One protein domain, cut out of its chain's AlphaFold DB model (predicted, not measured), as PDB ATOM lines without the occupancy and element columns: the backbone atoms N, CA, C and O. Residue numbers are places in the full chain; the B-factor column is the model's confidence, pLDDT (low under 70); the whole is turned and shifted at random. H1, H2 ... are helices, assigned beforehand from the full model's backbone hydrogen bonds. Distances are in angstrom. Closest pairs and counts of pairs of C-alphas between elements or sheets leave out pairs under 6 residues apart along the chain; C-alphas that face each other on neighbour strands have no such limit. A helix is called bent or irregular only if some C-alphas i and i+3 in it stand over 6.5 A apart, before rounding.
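Overview. This is residues 12 to 78 of the 81 residues of an uncharacterized protein of Caballeronia arvi (UniProt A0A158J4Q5). H3 is the core of a small group of helices, with H1 and H2 packed on one side of it in a triangle and the shorter H4 on the opposite side. The printed part has 67 residues, with four named helices, H1 to H4 in chain order, and no named strand: all helix. It is compact, with a radius of gyration of the C-alphas of 11.0 A and spans of 30 by 25 by 17 A.

Along the chain. H3, residues 49 to 62, is 19.9 A long. H1, residues 12 to 24, begins at C-alpha 12 (-49.392, -18.770, -0.355), spans 19.5 A and is irregular: C-alphas 12 and 15 are 7.1 A apart. H2, residues 30 to 42, spans 18.6 A. H4, residues 68 to 77, spans 14.2 A and ends at C-alpha 77 (-45.786, -25.323, 9.062).

Arrangement. H3 is the hub. It touches H1 at a shallow tilt of 13 degrees, the same way; the closest C-alphas, of Val 15 and Ala 54, are 4.1 A apart. H2 and H3 form a helical hairpin and touch, with C-alphas of Arg 37 and Val 55 closest at 5.8 A. H3 and H4 form another, with Arg 53 and Ala 77 C-alphas closest at 4.2 A. H2 and H4 are apart. Every O i to N i+4 pair is within hydrogen-bond range in H2, H3 and H4; in H1, 8 of 9 are.

Size, cuts and confidence. The C-alphas farthest apart, of Ala 44 and Gly 66, are 31.7 A apart. The printed part has no cut and no long link. Residues 26 to 28 have pLDDT under 70.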
ATOM      1  N   SER A  12     -48.229 -18.670  -1.243       91.94
ATOM      2  CA  SER A  12     -49.392 -18.770  -0.355       91.94
ATOM      3  C   SER A  12     -50.139 -20.105  -0.431       91.94
ATOM      4  O   SER A  12     -50.843 -20.457   0.512       91.94
ATOM      5  N   GLU A  13     -50.014 -20.845  -1.534       92.38
ATOM      6  CA  GLU A  13     -50.725 -22.110  -1.759       92.38
ATOM      7  C   GLU A  13     -49.867 -23.338  -1.432       92.38
ATOM      8  O   GLU A  13     -50.406 -24.401  -1.121       92.38
ATOM      9  N   LEU A  14     -48.537 -23.183  -1.431       93.38
ATOM     10  CA  LEU A  14     -47.582 -24.289  -1.320       93.38
ATOM     11  C   LEU A  14     -47.771 -25.132  -0.057       93.38
ATOM     12  O   LEU A  14     -47.700 -26.353  -0.135       93.38
ATOM     13  N   VAL A  15     -48.016 -24.502   1.098       93.69
ATOM     14  CA  VAL A  15     -48.142 -25.234   2.371       93.69
ATOM     15  C   VAL A  15     -49.335 -26.191   2.360       93.69
ATOM     16  O   VAL A  15     -49.184 -27.353   2.719       93.69
ATOM     17  N   ASN A  16     -50.495 -25.740   1.872       92.38
ATOM     18  CA  ASN A  16     -51.699 -26.569   1.803       92.38
ATOM     19  C   ASN A  16     -51.568 -27.648   0.723       92.38
ATOM     20  O   ASN A  16     -52.004 -28.780   0.918       92.38
ATOM     21  N   LEU A  17     -50.963 -27.302  -0.419       91.94
ATOM     22  CA  LEU A  17     -50.743 -28.251  -1.504       91.94
ATOM     23  C   LEU A  17     -49.809 -29.383  -1.074       91.94
ATOM     24  O   LEU A  17     -50.121 -30.548  -1.302       91.94
ATOM     25  N   LEU A  18     -48.675 -29.053  -0.453       92.06
ATOM     26  CA  LEU A  18     -47.717 -30.058  -0.001       92.06
ATOM     27  C   LEU A  18     -48.303 -30.917   1.104       92.06
ATOM     28  O   LEU A  18     -48.115 -32.124   1.055       92.06
ATOM     29  N   ASP A  19     -49.044 -30.336   2.046       92.44
ATOM     30  CA  ASP A  19     -49.721 -31.102   3.096       92.44
ATOM     31  C   ASP A  19     -50.681 -32.130   2.487       92.44
ATOM     32  O   ASP A  19     -50.609 -33.326   2.781       92.44
ATOM     33  N   TYR A  20     -51.483 -31.697   1.511       90.19
ATOM     34  CA  TYR A  20     -52.350 -32.599   0.772       90.19
ATOM     35  C   TYR A  20     -51.565 -33.693   0.033       90.19
ATOM     36  O   TYR A  20     -51.892 -34.874   0.157       90.19
ATOM     37  N   CYS A  21     -50.525 -33.329  -0.718       89.25
ATOM     38  CA  CYS A  21     -49.732 -34.271  -1.504       89.25
ATOM     39  C   CYS A  21     -48.991 -35.287  -0.634       89.25
ATOM     40  O   CYS A  21     -48.920 -36.463  -0.980       89.25
ATOM     41  N   VAL A  22     -48.430 -34.844   0.484       89.00
ATOM     42  CA  VAL A  22     -47.629 -35.666   1.387       89.00
ATOM     43  C   VAL A  22     -48.504 -36.672   2.134       89.00
ATOM     44  O   VAL A  22     -48.135 -37.841   2.229       89.00
ATOM     45  N   TRP A  23     -49.671 -36.246   2.622       88.19
ATOM     46  CA  TRP A  23     -50.494 -37.070   3.512       88.19
ATOM     47  C   TRP A  23     -51.645 -37.798   2.816       88.19
ATOM     48  O   TRP A  23     -52.060 -38.858   3.283       88.19
ATOM     49  N   ASN A  24     -52.165 -37.273   1.701       83.75
ATOM     50  CA  ASN A  24     -53.353 -37.832   1.045       83.75
ATOM     51  C   ASN A  24     -53.060 -38.541  -0.282       83.75
ATOM     52  O   ASN A  24     -53.867 -39.371  -0.709       83.75
ATOM     53  N   LEU A  25     -51.931 -38.267  -0.945       77.56
ATOM     54  CA  LEU A  25     -51.566 -39.000  -2.157       77.56
ATOM     55  C   LEU A  25     -50.749 -40.240  -1.799       77.56
ATOM     56  O   LEU A  25     -49.606 -40.164  -1.365       77.56
ATOM     57  N   SER A  26     -51.315 -41.413  -2.085       61.09
ATOM     58  CA  SER A  26     -50.712 -42.725  -1.802       61.09
ATOM     59  C   SER A  26     -49.400 -43.013  -2.554       61.09
ATOM     60  O   SER A  26     -48.810 -44.071  -2.354       61.09
ATOM     61  N   HIS A  27     -48.966 -42.112  -3.442       60.44
ATOM     62  CA  HIS A  27     -47.806 -42.279  -4.323       60.44
ATOM     63  C   HIS A  27     -46.627 -41.360  -3.979       60.44
ATOM     64  O   HIS A  27     -45.569 -41.524  -4.580       60.44
ATOM     65  N   SER A  28     -46.779 -40.424  -3.040       66.19
ATOM     66  CA  SER A  28     -45.697 -39.517  -2.647       66.19
ATOM     67  C   SER A  28     -44.688 -40.275  -1.786       66.19
ATOM     68  O   SER A  28     -44.926 -40.529  -0.605       66.19
ATOM     69  N   GLY A  29     -43.577 -40.705  -2.383       81.94
ATOM     70  CA  GLY A  29     -42.515 -41.403  -1.667       81.94
ATOM     71  C   GLY A  29     -41.525 -40.438  -1.016       81.94
ATOM     72  O   GLY A  29     -41.406 -39.274  -1.397       81.94
ATOM     73  N   ARG A  30     -40.698 -40.943  -0.087       88.50
ATOM     74  CA  ARG A  30     -39.592 -40.177   0.532       88.50
ATOM     75  C   ARG A  30     -38.692 -39.471  -0.492       88.50
ATOM     76  O   ARG A  30     -38.196 -38.383  -0.216       88.50
ATOM     77  N   SER A  31     -38.470 -40.084  -1.657       89.56
ATOM     78  CA  SER A  31     -37.665 -39.494  -2.735       89.56
ATOM     79  C   SER A  31     -38.312 -38.247  -3.340       89.56
ATOM     80  O   SER A  31     -37.603 -37.286  -3.628       89.56
ATOM     81  N   ASP A  32     -39.634 -38.246  -3.509       89.31
ATOM     82  CA  ASP A  32     -40.368 -37.120  -4.093       89.31
ATOM     83  C   ASP A  32     -40.373 -35.938  -3.124       89.31
ATOM     84  O   ASP A  32     -40.043 -34.818  -3.501       89.31
ATOM     85  N   VAL A  33     -40.598 -36.210  -1.834       91.62
ATOM     86  CA  VAL A  33     -40.561 -35.178  -0.788       91.62
ATOM     87  C   VAL A  33     -39.168 -34.551  -0.650       91.62
ATOM     88  O   VAL A  33     -39.048 -33.343  -0.437       91.62
ATOM     89  N   LEU A  34     -38.093 -35.329  -0.831       92.56
ATOM     90  CA  LEU A  34     -36.729 -34.788  -0.890       92.56
ATOM     91  C   LEU A  34     -36.509 -33.879  -2.109       92.56
ATOM     92  O   LEU A  34     -35.846 -32.847  -1.975       92.56
ATOM     93  N   ALA A  35     -37.055 -34.243  -3.272       91.50
ATOM     94  CA  ALA A  35     -36.972 -33.423  -4.479       91.50
ATOM     95  C   ALA A  35     -37.739 -32.106  -4.308       91.50
ATOM     96  O   ALA A  35     -37.167 -31.038  -4.522       91.50
ATOM     97  N   TRP A  36     -38.975 -32.159  -3.810       92.50
ATOM     98  CA  TRP A  36     -39.787 -30.976  -3.522       92.50
ATOM     99  C   TRP A  36     -39.114 -30.032  -2.535       92.50
ATOM    100  O   TRP A  36     -39.030 -28.830  -2.775       92.50
ATOM    101  N   ARG A  37     -38.549 -30.570  -1.450       94.44
ATOM    102  CA  ARG A  37     -37.782 -29.777  -0.486       94.44
ATOM    103  C   ARG A  37     -36.615 -29.044  -1.149       94.44
ATOM    104  O   ARG A  37     -36.383 -27.873  -0.855       94.44
ATOM    105  N   ALA A  38     -35.868 -29.721  -2.021       93.81
ATOM    106  CA  ALA A  38     -34.758 -29.108  -2.746       93.81
ATOM    107  C   ALA A  38     -35.239 -28.009  -3.711       93.81
ATOM    108  O   ALA A  38     -34.616 -26.951  -3.772       93.81
ATOM    109  N   GLU A  39     -36.357 -28.225  -4.407       92.62
ATOM    110  CA  GLU A  39     -36.972 -27.230  -5.293       92.62
ATOM    111  C   GLU A  39     -37.420 -25.980  -4.521       92.62
ATOM    112  O   GLU A  39     -37.084 -24.866  -4.920       92.62
ATOM    113  N   LEU A  40     -38.092 -26.142  -3.377       93.56
ATOM    114  CA  LEU A  40     -38.533 -25.030  -2.525       93.56
ATOM    115  C   LEU A  40     -37.359 -24.193  -2.008       93.56
ATOM    116  O   LEU A  40     -37.429 -22.966  -2.007       93.56
ATOM    117  N   LEU A  41     -36.264 -24.848  -1.606       93.69
ATOM    118  CA  LEU A  41     -35.046 -24.171  -1.153       93.69
ATOM    119  C   LEU A  41     -34.306 -23.442  -2.285       93.69
ATOM    120  O   LEU A  41     -33.542 -22.519  -2.010       93.69
ATOM    121  N   ALA A  42     -34.526 -23.841  -3.540       93.00
ATOM    122  CA  ALA A  42     -33.937 -23.209  -4.717       93.00
ATOM    123  C   ALA A  42     -34.776 -22.041  -5.273       93.00
ATOM    124  O   ALA A  42     -34.318 -21.345  -6.184       93.00
ATOM    125  N   ARG A  43     -35.990 -21.805  -4.752       91.56
ATOM    126  CA  ARG A  43     -36.849 -20.700  -5.197       91.56
ATOM    127  C   ARG A  43     -36.243 -19.334  -4.864       91.56
ATOM    128  O   ARG A  43     -35.583 -19.147  -3.845       91.56
ATOM    129  N   ALA A  44     -36.555 -18.337  -5.691       91.25
ATOM    130  CA  ALA A  44     -36.126 -16.954  -5.467       91.25
ATOM    131  C   ALA A  44     -36.709 -16.345  -4.174       91.25
ATOM    132  O   ALA A  44     -36.087 -15.488  -3.550       91.25
ATOM    133  N   ASP A  45     -37.889 -16.806  -3.761       92.56
ATOM    134  CA  ASP A  45     -38.626 -16.375  -2.574       92.56
ATOM    135  C   ASP A  45     -38.518 -17.376  -1.406       92.56
ATOM    136  O   ASP A  45     -39.328 -17.331  -0.481       92.56
ATOM    137  N   ALA A  46     -37.499 -18.248  -1.395       91.88
ATOM    138  CA  ALA A  46     -37.328 -19.294  -0.379       91.88
ATOM    139  C   ALA A  46     -37.304 -18.778   1.077       91.88
ATOM    140  O   ALA A  46     -37.666 -19.500   2.004       91.88
ATOM    141  N   ASN A  47     -36.917 -17.516   1.281       91.69
ATOM    142  CA  ASN A  47     -36.854 -16.874   2.599       91.69
ATOM    143  C   ASN A  47     -38.191 -16.275   3.066       91.69
ATOM    144  O   ASN A  47     -38.256 -15.695   4.150       91.69
ATOM    145  N   THR A  48     -39.248 -16.368   2.260       95.12
ATOM    146  CA  THR A  48     -40.581 -15.920   2.670       95.12
ATOM    147  C   THR A  48     -41.169 -16.855   3.732       95.12
ATOM    148  O   THR A  48     -40.864 -18.058   3.740       95.12
ATOM    149  N   PRO A  49     -42.015 -16.339   4.644       94.88
ATOM    150  CA  PRO A  49     -42.729 -17.171   5.606       94.88
ATOM    151  C   PRO A  49     -43.527 -18.293   4.934       94.88
ATOM    152  O   PRO A  49     -43.542 -19.416   5.425       94.88
ATOM    153  N   GLU A  50     -44.148 -18.016   3.794       94.50
ATOM    154  CA  GLU A  50     -44.983 -18.954   3.052       94.50
ATOM    155  C   GLU A  50     -44.177 -20.151   2.529       94.50
ATOM    156  O   GLU A  50     -44.524 -21.299   2.818       94.50
ATOM    157  N   VAL A  51     -43.050 -19.906   1.848       95.00
ATOM    158  CA  VAL A  51     -42.170 -20.993   1.383       95.00
ATOM    159  C   VAL A  51     -41.515 -21.710   2.566       95.00
ATOM    160  O   VAL A  51     -41.402 -22.934   2.569       95.00
ATOM    161  N   SER A  52     -41.158 -20.986   3.629       95.62
ATOM    162  CA  SER A  52     -40.614 -21.594   4.849       95.62
ATOM    163  C   SER A  52     -41.583 -22.572   5.519       95.62
ATOM    164  O   SER A  52     -41.135 -23.565   6.095       95.62
ATOM    165  N   ARG A  53     -42.891 -22.302   5.455       95.94
ATOM    166  CA  ARG A  53     -43.944 -23.199   5.952       95.94
ATOM    167  C   ARG A  53     -44.107 -24.422   5.056       95.94
ATOM    168  O   ARG A  53     -44.194 -25.532   5.562       95.94
ATOM    169  N   ALA A  54     -44.071 -24.230   3.740       95.69
ATOM    170  CA  ALA A  54     -44.086 -25.315   2.762       95.69
ATOM    171  C   ALA A  54     -42.912 -26.295   2.953       95.69
ATOM    172  O   ALA A  54     -43.110 -27.506   3.007       95.69
ATOM    173  N   VAL A  55     -41.695 -25.775   3.153       96.00
ATOM    174  CA  VAL A  55     -40.508 -26.589   3.476       96.00
ATOM    175  C   VAL A  55     -40.709 -27.377   4.771       96.00
ATOM    176  O   VAL A  55     -40.295 -28.531   4.851       96.00
ATOM    177  N   ALA A  56     -41.365 -26.779   5.768       96.38
ATOM    178  CA  ALA A  56     -41.603 -27.426   7.050       96.38
ATOM    179  C   ALA A  56     -42.536 -28.645   6.937       96.38
ATOM    180  O   ALA A  56     -42.295 -29.639   7.608       96.38
ATOM    181  N   VAL A  57     -43.518 -28.632   6.029       95.19
ATOM    182  CA  VAL A  57     -44.343 -29.823   5.735       95.19
ATOM    183  C   VAL A  57     -43.484 -30.967   5.183       95.19
ATOM    184  O   VAL A  57     -43.630 -32.122   5.580       95.19
ATOM    185  N   CYS A  58     -42.536 -30.661   4.291       95.00
ATOM    186  CA  CYS A  58     -41.593 -31.668   3.808       95.00
ATOM    187  C   CYS A  58     -40.683 -32.178   4.937       95.00
ATOM    188  O   CYS A  58     -40.433 -33.378   5.022       95.00
ATOM    189  N   ASP A  59     -40.182 -31.285   5.793       95.88
ATOM    190  CA  ASP A  59     -39.331 -31.653   6.930       95.88
ATOM    191  C   ASP A  59     -40.070 -32.568   7.922       95.88
ATOM    192  O   ASP A  59     -39.485 -33.546   8.385       95.88
ATOM    193  N   GLU A  60     -41.351 -32.302   8.193       95.12
ATOM    194  CA  GLU A  60     -42.209 -33.115   9.064       95.12
ATOM    195  C   GLU A  60     -42.307 -34.558   8.566       95.12
ATOM    196  O   GLU A  60     -42.033 -35.493   9.315       95.12
ATOM    197  N   TYR A  61     -42.617 -34.748   7.284       93.12
ATOM    198  CA  TYR A  61     -42.716 -36.083   6.691       93.12
ATOM    199  C   TYR A  61     -41.374 -36.821   6.623       93.12
ATOM    200  O   TYR A  61     -41.307 -38.049   6.696       93.12
ATOM    201  N   LEU A  62     -40.276 -36.087   6.429       93.12
ATOM    202  CA  LEU A  62     -38.943 -36.682   6.335       93.12
ATOM    203  C   LEU A  62     -38.364 -37.061   7.700       93.12
ATOM    204  O   LEU A  62     -37.465 -37.920   7.747       93.12
ATOM    205  N   ALA A  63     -38.846 -36.430   8.769       94.62
ATOM    206  CA  ALA A  63     -38.470 -36.715  10.140       94.62
ATOM    207  C   ALA A  63     -39.100 -38.033  10.636       94.62
ATOM    208  O   ALA A  63     -40.148 -38.457  10.149       94.62
ATOM    209  N   PRO A  64     -38.469 -38.723  11.604       92.06
ATOM    210  CA  PRO A  64     -39.102 -39.862  12.258       92.06
ATOM    211  C   PRO A  64     -40.408 -39.442  12.941       92.06
ATOM    212  O   PRO A  64     -40.469 -38.387  13.580       92.06
ATOM    213  N   GLU A  65     -41.436 -40.281  12.846       87.94
ATOM    214  CA  GLU A  65     -42.741 -40.014  13.451       87.94
ATOM    215  C   GLU A  65     -42.615 -39.758  14.965       87.94
ATOM    216  O   GLU A  65     -41.937 -40.497  15.683       87.94
ATOM    217  N   GLY A  66     -43.238 -38.678  15.448       87.88
ATOM    218  CA  GLY A  66     -43.215 -38.285  16.862       87.88
ATOM    219  C   GLY A  66     -41.876 -37.739  17.374       87.88
ATOM    220  O   GLY A  66     -41.739 -37.486  18.572       87.88
ATOM    221  N   SER A  67     -40.884 -37.550  16.501       93.75
ATOM    222  CA  SER A  67     -39.601 -36.955  16.880       93.75
ATOM    223  C   SER A  67     -39.725 -35.457  17.216       93.75
ATOM    224  O   SER A  67     -40.625 -34.780  16.708       93.75
ATOM    225  N   PRO A  68     -38.819 -34.899  18.045       94.81
ATOM    226  CA  PRO A  68     -38.757 -33.456  18.285       94.81
ATOM    227  C   PRO A  68     -38.641 -32.635  16.995       94.81
ATOM    228  O   PRO A  68     -39.195 -31.543  16.907       94.81
ATOM    229  N   GLU A  69     -37.944 -33.166  15.992       92.81
ATOM    230  CA  GLU A  69     -37.786 -32.559  14.676       92.81
ATOM    231  C   GLU A  69     -39.114 -32.502  13.917       92.81
ATOM    232  O   GLU A  69     -39.439 -31.453  13.364       92.81
ATOM    233  N   ALA A  70     -39.899 -33.587  13.944       92.75
ATOM    234  CA  ALA A  70     -41.234 -33.612  13.350       92.75
ATOM    235  C   ALA A  70     -42.144 -32.576  14.021       92.75
ATOM    236  O   ALA A  70     -42.723 -31.742  13.338       92.75
ATOM    237  N   LEU A  71     -42.179 -32.535  15.358       93.62
ATOM    238  CA  LEU A  71     -42.995 -31.572  16.109       93.62
ATOM    239  C   LEU A  71     -42.596 -30.114  15.833       93.62
ATOM    240  O   LEU A  71     -43.455 -29.242  15.692       93.62
ATOM    241  N   ALA A  72     -41.292 -29.837  15.745       94.56
ATOM    242  CA  ALA A  72     -40.791 -28.510  15.399       94.56
ATOM    243  C   ALA A  72     -41.169 -28.115  13.963       94.56
ATOM    244  O   ALA A  72     -41.506 -26.955  13.708       94.56
ATOM    245  N   ALA A  73     -41.134 -29.072  13.035       94.25
ATOM    246  CA  ALA A  73     -41.555 -28.877  11.658       94.25
ATOM    247  C   ALA A  73     -43.069 -28.616  11.560       94.25
ATOM    248  O   ALA A  73     -43.458 -27.619  10.951       94.25
ATOM    249  N   THR A  74     -43.910 -29.391  12.257       93.56
ATOM    250  CA  THR A  74     -45.362 -29.154  12.344       93.56
ATOM    251  C   THR A  74     -45.661 -27.753  12.883       93.56
ATOM    252  O   THR A  74     -46.404 -26.994  12.263       93.56
ATOM    253  N   ALA A  75     -45.031 -27.353  13.995       95.06
ATOM    254  CA  ALA A  75     -45.234 -26.032  14.598       95.06
ATOM    255  C   ALA A  75     -44.818 -24.885  13.661       95.06
ATOM    256  O   ALA A  75     -45.423 -23.811  13.659       95.06
ATOM    257  N   LYS A  76     -43.787 -25.110  12.838       94.06
ATOM    258  CA  LYS A  76     -43.354 -24.153  11.820       94.06
ATOM    259  C   LYS A  76     -44.319 -24.105  10.635       94.06
ATOM    260  O   LYS A  76     -44.605 -23.009  10.160       94.06
ATOM    261  N   ALA A  77     -44.814 -25.246  10.156       93.19
ATOM    262  CA  ALA A  77     -45.786 -25.323   9.062       93.19
ATOM    263  C   ALA A  77     -47.132 -24.689   9.455       93.19
ATOM    264  O   ALA A  77     -47.745 -23.952   8.668       93.19
ATOM    265  N   TRP A  78     -47.544 -24.903  10.705       93.56
ATOM    266  CA  TRP A  78     -48.862 -24.565  11.223       93.56
ATOM    267  C   TRP A  78     -48.792 -23.870  12.592       93.56
ATOM    268  O   TRP A  78     -49.179 -24.439  13.606       93.56
TER     269      TRP A  78